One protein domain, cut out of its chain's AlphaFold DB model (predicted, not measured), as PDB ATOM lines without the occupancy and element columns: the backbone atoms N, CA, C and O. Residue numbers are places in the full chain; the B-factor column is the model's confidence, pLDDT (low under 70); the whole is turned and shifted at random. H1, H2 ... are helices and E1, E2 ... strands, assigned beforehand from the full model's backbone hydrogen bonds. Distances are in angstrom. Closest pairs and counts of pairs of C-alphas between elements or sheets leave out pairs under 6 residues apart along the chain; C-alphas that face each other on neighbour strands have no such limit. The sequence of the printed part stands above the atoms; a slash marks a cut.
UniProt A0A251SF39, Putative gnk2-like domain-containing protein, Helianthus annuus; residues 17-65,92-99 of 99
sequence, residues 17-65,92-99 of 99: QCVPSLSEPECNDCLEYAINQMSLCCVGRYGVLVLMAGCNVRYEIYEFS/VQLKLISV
ATOM      1  N   GLN A  17     132.862 179.855 145.704       90.88
ATOM      2  CA  GLN A  17     134.178 180.394 145.378       90.88
ATOM      3  C   GLN A  17     134.468 181.624 146.230       90.88
ATOM      4  O   GLN A  17     133.630 182.514 146.340       90.88
ATOM      5  N   CYS A  18     135.667 181.671 146.801       90.88
ATOM      6  CA  CYS A  18     136.184 182.807 147.555       90.88
ATOM      7  C   CYS A  18     137.206 183.587 146.729       90.88
ATOM      8  O   CYS A  18     137.841 183.043 145.822       90.88
ATOM      9  N   VAL A  19     137.371 184.872 147.040       88.69
ATOM     10  CA  VAL A  19     138.459 185.663 146.461       88.69
ATOM     11  C   VAL A  19     139.805 185.216 147.053       88.69
ATOM     12  O   VAL A  19     139.864 184.889 148.240       88.69
ATOM     13  N   PRO A  20     140.907 185.242 146.281       87.00
ATOM     14  CA  PRO A  20     142.197 184.704 146.732       87.00
ATOM     15  C   PRO A  20     142.830 185.429 147.926       87.00
ATOM     16  O   PRO A  20     143.783 184.927 148.511       87.00
ATOM     17  N   SER A  21     142.362 186.637 148.248       88.19
ATOM     18  CA  SER A  21     142.910 187.456 149.330       88.19
ATOM     19  C   SER A  21     142.373 187.098 150.714       88.19
ATOM     20  O   SER A  21     142.865 187.658 151.688       88.19
ATOM     21  N   LEU A  22     141.354 186.239 150.809       90.88
ATOM     22  CA  LEU A  22     140.800 185.813 152.094       90.88
ATOM     23  C   LEU A  22     141.556 184.613 152.649       90.88
ATOM     24  O   LEU A  22     141.931 183.696 151.916       90.88
ATOM     25  N   SER A  23     141.720 184.601 153.967       95.62
ATOM     26  CA  SER A  23     142.071 183.387 154.695       95.62
ATOM     27  C   SER A  23     140.909 182.384 154.684       95.62
ATOM     28  O   SER A  23     139.761 182.728 154.400       95.62
ATOM     29  N   GLU A  24     141.199 181.125 155.011       92.88
ATOM     30  CA  GLU A  24     140.179 180.071 155.078       92.88
ATOM     31  C   GLU A  24     139.024 180.405 156.049       92.88
ATOM     32  O   GLU A  24     137.870 180.265 155.641       92.88
ATOM     33  N   PRO A  25     139.265 180.928 157.272       96.69
ATOM     34  CA  PRO A  25     138.175 181.328 158.165       96.69
ATOM     35  C   PRO A  25     137.310 182.453 157.590       96.69
ATOM     36  O   PRO A  25     136.090 182.352 157.598       96.69
ATOM     37  N   GLU A  26     137.926 183.490 157.017       95.25
ATOM     38  CA  GLU A  26     137.186 184.612 156.420       95.25
ATOM     39  C   GLU A  26     136.356 184.168 155.206       95.25
ATOM     40  O   GLU A  26     135.254 184.670 154.968       95.25
ATOM     41  N   CYS A  27     136.878 183.214 154.430       94.44
ATOM     42  CA  CYS A  27     136.152 182.581 153.337       94.44
ATOM     43  C   CYS A  27     134.928 181.818 153.863       94.44
ATOM     44  O   CYS A  27     133.825 182.027 153.356       94.44
ATOM     45  N   ASN A  28     135.100 180.996 154.901       96.31
ATOM     46  CA  ASN A  28     134.005 180.241 155.510       96.31
ATOM     47  C   ASN A  28     132.916 181.168 156.063       96.31
ATOM     48  O   ASN A  28     131.748 180.985 155.722       96.31
ATOM     49  N   ASP A  29     133.291 182.214 156.801       97.38
ATOM     50  CA  ASP A  29     132.347 183.201 157.340       97.38
ATOM     51  C   ASP A  29     131.536 183.878 156.221       97.38
ATOM     52  O   ASP A  29     130.316 184.054 156.320       97.38
ATOM     53  N   CYS A  30     132.198 184.231 155.112       96.12
ATOM     54  CA  CYS A  30     131.524 184.804 153.949       96.12
ATOM     55  C   CYS A  30     130.523 183.819 153.327       96.12
ATOM     56  O   CYS A  30     129.390 184.203 153.016       96.12
ATOM     57  N   LEU A  31     130.935 182.564 153.130       95.69
ATOM     58  CA  LEU A  31     130.100 181.528 152.526       95.69
ATOM     59  C   LEU A  31     128.882 181.216 153.401       95.69
ATOM     60  O   LEU A  31     127.768 181.164 152.881       95.69
ATOM     61  N   GLU A  32     129.062 181.087 154.716       96.50
ATOM     62  CA  GLU A  32     127.961 180.892 155.665       96.50
ATOM     63  C   GLU A  32     126.968 182.051 155.614       96.50
ATOM     64  O   GLU A  32     125.756 181.838 155.513       96.50
ATOM     65  N   TYR A  33     127.463 183.292 155.612       95.44
ATOM     66  CA  TYR A  33     126.598 184.457 155.475       95.44
ATOM     67  C   TYR A  33     125.814 184.425 154.157       95.44
ATOM     68  O   TYR A  33     124.601 184.642 154.159       95.44
ATOM     69  N   ALA A  34     126.473 184.126 153.033       93.69
ATOM     70  CA  ALA A  34     125.829 184.052 151.723       93.69
ATOM     71  C   ALA A  34     124.741 182.965 151.670       93.69
ATOM     72  O   ALA A  34     123.649 183.218 151.155       93.69
ATOM     73  N   ILE A  35     124.997 181.789 152.250       92.00
ATOM     74  CA  ILE A  35     124.021 180.695 152.360       92.00
ATOM     75  C   ILE A  35     122.826 181.122 153.219       92.00
ATOM     76  O   ILE A  35     121.679 180.924 152.815       92.00
ATOM     77  N   ASN A  36     123.066 181.785 154.352       93.88
ATOM     78  CA  ASN A  36     121.992 182.300 155.201       93.88
ATOM     79  C   ASN A  36     121.084 183.284 154.445       93.88
ATOM     80  O   ASN A  36     119.864 183.239 154.605       93.88
ATOM     81  N   GLN A  37     121.637 184.124 153.560       91.44
ATOM     82  CA  GLN A  37     120.821 184.992 152.700       91.44
ATOM     83  C   GLN A  37     119.948 184.193 151.719       91.44
ATOM     84  O   GLN A  37     118.790 184.554 151.497       91.44
ATOM     85  N   MET A  38     120.457 183.086 151.162       89.00
ATOM     86  CA  MET A  38     119.673 182.211 150.276       89.00
ATOM     87  C   MET A  38     118.449 181.636 150.992       89.00
ATOM     88  O   MET A  38     117.347 181.641 150.436       89.00
ATOM     89  N   SER A  39     118.627 181.183 152.235       86.31
ATOM     90  CA  SER A  39     117.551 180.619 153.055       86.31
ATOM     91  C   SER A  39     116.434 181.623 153.355       86.31
ATOM     92  O   SER A  39     115.294 181.213 153.555       86.31
ATOM     93  N   LEU A  40     116.721 182.929 153.346       89.62
ATOM     94  CA  LEU A  40     115.725 183.972 153.607       89.62
ATOM     95  C   LEU A  40     114.874 184.330 152.380       89.62
ATOM     96  O   LEU A  40     113.707 184.684 152.530       89.62
ATOM     97  N   CYS A  41     115.430 184.262 151.167       84.44
ATOM     98  CA  CYS A  41     114.759 184.769 149.959       84.44
ATOM     99  C   CYS A  41     114.268 183.692 148.993       84.44
ATOM    100  O   CYS A  41     113.407 183.953 148.145       84.44
ATOM    101  N   CYS A  42     114.896 182.519 149.030       85.31
ATOM    102  CA  CYS A  42     115.053 181.735 147.814       85.31
ATOM    103  C   CYS A  42     114.789 180.234 148.000       85.31
ATOM    104  O   CYS A  42     115.094 179.430 147.119       85.31
ATOM    105  N   VAL A  43     114.135 179.862 149.104       85.38
ATOM    106  CA  VAL A  43     113.649 178.498 149.349       85.38
ATOM    107  C   VAL A  43     112.743 178.042 148.200       85.38
ATOM    108  O   VAL A  43     111.847 178.766 147.767       85.38
ATOM    109  N   GLY A  44     112.995 176.837 147.683       82.75
ATOM    110  CA  GLY A  44     112.215 176.234 146.595       82.75
ATOM    111  C   GLY A  44     112.492 176.807 145.198       82.75
ATOM    112  O   GLY A  44     111.811 176.437 144.246       82.75
ATOM    113  N   ARG A  45     113.472 177.708 145.042       86.56
ATOM    114  CA  ARG A  45     113.923 178.167 143.719       86.56
ATOM    115  C   ARG A  45     114.784 177.092 143.058       86.56
ATOM    116  O   ARG A  45     115.589 176.459 143.728       86.56
ATOM    117  N   TYR A  46     114.682 176.970 141.737       88.12
ATOM    118  CA  TYR A  46     115.503 176.049 140.941       88.12
ATOM    119  C   TYR A  46     116.942 176.484 140.706       88.12
ATOM    120  O   TYR A  46     117.761 175.692 140.252       88.12
ATOM    121  N   GLY A  47     117.253 177.736 141.003       88.69
ATOM    122  CA  GLY A  47     118.610 178.231 140.959       88.69
ATOM    123  C   GLY A  47     118.713 179.581 141.638       88.69
ATOM    124  O   GLY A  47     117.756 180.362 141.633       88.69
ATOM    125  N   VAL A  48     119.865 179.826 142.250       91.81
ATOM    126  CA  VAL A  48     120.193 181.065 142.957       91.81
ATOM    127  C   VAL A  48     121.678 181.342 142.782       91.81
ATOM    128  O   VAL A  48     122.492 180.424 142.782       91.81
ATOM    129  N   LEU A  49     122.022 182.620 142.668       91.06
ATOM    130  CA  LEU A  49     123.384 183.122 142.748       91.06
ATOM    131  C   LEU A  49     123.409 184.254 143.777       91.06
ATOM    132  O   LEU A  49     122.717 185.256 143.603       91.06
ATOM    133  N   VAL A  50     124.209 184.096 144.828       91.56
ATOM    134  CA  VAL A  50     124.516 185.151 145.798       91.56
ATOM    135  C   VAL A  50     125.953 185.596 145.568       91.56
ATOM    136  O   VAL A  50     126.877 184.785 145.614       91.56
ATOM    137  N   LEU A  51     126.123 186.889 145.297       90.56
ATOM    138  CA  LEU A  51     127.418 187.530 145.098       90.56
ATOM    139  C   LEU A  51     127.727 188.408 146.308       90.56
ATOM    140  O   LEU A  51     126.983 189.341 146.604       90.56
ATOM    141  N   MET A  52     128.837 188.118 146.974       90.31
ATOM    142  CA  MET A  52     129.404 188.921 148.050       90.31
ATOM    143  C   MET A  52     130.779 189.437 147.613       90.31
ATOM    144  O   MET A  52     131.394 188.906 146.691       90.31
ATOM    145  N   ALA A  53     131.291 190.465 148.292       89.81
ATOM    146  CA  ALA A  53     132.618 191.008 147.989       89.81
ATOM    147  C   ALA A  53     133.744 189.965 148.156       89.81
ATOM    148  O   ALA A  53     134.736 190.016 147.436       89.81
ATOM    149  N   GLY A  54     133.585 189.031 149.098       88.69
ATOM    150  CA  GLY A  54     134.586 188.013 149.423       88.69
ATOM    151  C   GLY A  54     134.329 186.629 148.829       88.69
ATOM    152  O   GLY A  54     135.253 185.824 148.733       88.69
ATOM    153  N   CYS A  55     133.094 186.330 148.434       93.44
ATOM    154  CA  CYS A  55     132.708 184.993 148.004       93.44
ATOM    155  C   CYS A  55     131.452 185.005 147.128       93.44
ATOM    156  O   CYS A  55     130.695 185.974 147.091       93.44
ATOM    157  N   ASN A  56     131.204 183.902 146.434       90.75
ATOM    158  CA  ASN A  56     129.945 183.644 145.760       90.75
ATOM    159  C   ASN A  56     129.456 182.226 146.039       90.75
ATOM    160  O   ASN A  56     130.254 181.299 146.185       90.75
ATOM    161  N   VAL A  57     128.133 182.090 146.095       92.25
ATOM    162  CA  VAL A  57     127.442 180.808 146.225       92.25
ATOM    163  C   VAL A  57     126.421 180.728 145.107       92.25
ATOM    164  O   VAL A  57     125.585 181.621 144.951       92.25
ATOM    165  N   ARG A  58     126.486 179.662 144.318       91.88
ATOM    166  CA  ARG A  58     125.539 179.378 143.247       91.88
ATOM    167  C   ARG A  58     124.994 177.978 143.406       91.88
ATOM    168  O   ARG A  58     125.756 177.053 143.665       91.88
ATOM    169  N   TYR A  59     123.707 177.815 143.153       90.19
ATOM    170  CA  TYR A  59     123.155 176.507 142.854       90.19
ATOM    171  C   TYR A  59     122.181 176.581 141.681       90.19
ATOM    172  O   TYR A  59     121.562 177.623 141.459       90.19
ATOM    173  N   GLU A  60     122.031 175.491 140.934       89.38
ATOM    174  CA  GLU A  60     121.072 175.387 139.833       89.38
ATOM    175  C   GLU A  60     120.722 173.925 139.532       89.38
ATOM    176  O   GLU A  60     121.548 173.041 139.733       89.38
ATOM    177  N   ILE A  61     119.511 173.647 139.041       87.06
ATOM    178  CA  ILE A  61     119.110 172.291 138.601       87.06
ATOM    179  C   ILE A  61     119.735 171.870 137.260       87.06
ATOM    180  O   ILE A  61     119.653 170.710 136.863       87.06
ATOM    181  N   TYR A  62     120.332 172.818 136.538       85.31
ATOM    182  CA  TYR A  62     121.042 172.573 135.289       85.31
ATOM    183  C   TYR A  62     122.546 172.614 135.538       85.31
ATOM    184  O   TYR A  62     123.040 173.489 136.252       85.31
ATOM    185  N   GLU A  63     123.274 171.681 134.929       84.19
ATOM    186  CA  GLU A  63     124.733 171.656 134.997       84.19
ATOM    187  C   GLU A  63     125.323 172.930 134.386       84.19
ATOM    188  O   GLU A  63     124.886 173.399 133.331       84.19
ATOM    189  N   PHE A  64     126.336 173.492 135.045       82.31
ATOM    190  CA  PHE A  64     127.056 174.661 134.562       82.31
ATOM    191  C   PHE A  64     128.565 174.443 134.653       82.31
ATOM    192  O   PHE A  64     129.070 173.841 135.599       82.31
ATOM    193  N   SER A  65     129.293 174.969 133.669       74.88
ATOM    194  CA  SER A  65     130.755 174.944 133.662       74.88
ATOM    195  C   SER A  65     131.322 176.113 134.463       74.88
ATOM    196  O   SER A  65     130.873 177.254 134.312       74.88
ATOM    197  N   VAL A  92     116.113 166.890 146.468       55.78
ATOM    198  CA  VAL A  92     117.244 167.504 145.756       55.78
ATOM    199  C   VAL A  92     118.571 166.901 146.214       55.78
ATOM    200  O   VAL A  92     118.949 167.041 147.376       55.78
ATOM    201  N   GLN A  93     119.331 166.313 145.287       65.31
ATOM    202  CA  GLN A  93     120.711 165.882 145.548       65.31
ATOM    203  C   GLN A  93     121.707 166.969 145.126       65.31
ATOM    204  O   GLN A  93     121.756 167.335 143.952       65.31
ATOM    205  N   LEU A  94     122.507 167.476 146.072       69.38
ATOM    206  CA  LEU A  94     123.520 168.507 145.823       69.38
ATOM    207  C   LEU A  94     124.846 167.888 145.365       69.38
ATOM    208  O   LEU A  94     125.491 167.147 146.104       69.38
ATOM    209  N   LYS A  95     125.299 168.265 144.171       73.50
ATOM    210  CA  LYS A  95     126.633 167.986 143.650       73.50
ATOM    211  C   LYS A  95     127.473 169.256 143.728       73.50
ATOM    212  O   LYS A  95     127.221 170.214 142.999       73.50
ATOM    213  N   LEU A  96     128.473 169.256 144.606       71.94
ATOM    214  CA  LEU A  96     129.446 170.341 144.701       71.94
ATOM    215  C   LEU A  96     130.421 170.267 143.526       71.94
ATOM    216  O   LEU A  96     130.977 169.208 143.231       71.94
ATOM    217  N   ILE A  97     130.621 171.396 142.862       66.88
ATOM    218  CA  ILE A  97     131.631 171.565 141.832       66.88
ATOM    219  C   ILE A  97     132.839 172.220 142.502       66.88
ATOM    220  O   ILE A  97     132.783 173.380 142.910       66.88
ATOM    221  N   SER A  98     133.904 171.440 142.662       59.38
ATOM    222  CA  SER A  98     135.167 171.894 143.247       59.38
ATOM    223  C   SER A  98     135.941 172.786 142.272       59.38
ATOM    224  O   SER A  98     135.884 172.566 141.059       59.38
ATOM    225  N   VAL A  99     136.673 173.761 142.817       53.44
ATOM    226  CA  VAL A  99     137.649 174.606 142.106       53.44
ATOM    227  C   VAL A  99     139.055 174.078 142.364       53.44
ATOM    228  O   VAL A  99     139.302 173.658 143.515       53.44
TER     229      VAL A  99
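Overview. This is residues 17 to 65 and 92 to 99 of the 99 residues of the protein "Putative gnk2-like domain-containing protein" of Helianthus annuus (UniProt A0A251SF39). One long helix, H1, packs on a two-stranded hairpin, E1 and E2, and a third strand, E3, lies near E2 without pairing with a named strand. The first printed residues, 17 to 18, pair briefly with E2, and residues 39 to 44, at the far end of H1 and just after it, stick out. The printed part has 57 residues, with one named helix and three named strands in the order H1, E1, E2, E3; the sheet is E1 - E2, antiparallel, and the class is mixed, helices and strands. The whole is compact, with a radius of gyration of the C-alphas of 11.8 A, and it spans 31 by 26 by 16 A.

Arrangement. Residues 17 to 18 form a short antiparallel pairing with residues 55 to 56, which belong to strand E2, residues 55 to 60. Helix H1, residues 24 to 41, touches E2, where the closest C-alphas are those of Cys 30 and Cys 55, 6.1 A apart. H1 also touches strand E1, residues 47 to 51, with the C-alphas of Ala 34 and Val 50 closest at 6.2 A. In H1 every O i to N i+4 pair is within hydrogen-bond range. E1 and E2 form a hairpin of antiparallel neighbours, with 172 degrees between their directions. N 50 and O 57 are within hydrogen-bond range at 2.8 A, as are N 59 and O 48 at 2.9 A. The C-alphas of residues 49 and 58 face each other at 4.3 A. Strand E3, residues 92 to 97, pairs with no named strand. E3 and E2 are near each other, with 6 pairs of C-alphas within 10 A, while E3 is apart from H1 and from E1.

Along the chain. H1 begins at C-alpha 24, at (140.179, 180.071, 155.078), and runs 26.4 A from first to last C-alpha. E1 measures 13.5 A from C-alpha 47 to C-alpha 51. E2 measures 17.2 A and begins at C-alpha 55, at (132.708, 184.993, 148.004). E3 measures 15.5 A and ends at C-alpha 97, at (131.631, 171.565, 141.832).

Size, cuts and confidence. The two C-alphas farthest apart are those of Ser 21 and Gly 44, 32.8 A. The links from H1 to E1 and from E1 to E2 are tight. The link across the cut joins E2 to E3; residues 66 to 91 are not printed, and C-alphas 65 and 92 are 19.6 A apart. The mean pLDDT of the printed part is 86.6, and residues 92 to 94 and 97 to 99 are under 70. Residue 99 is the chain's last.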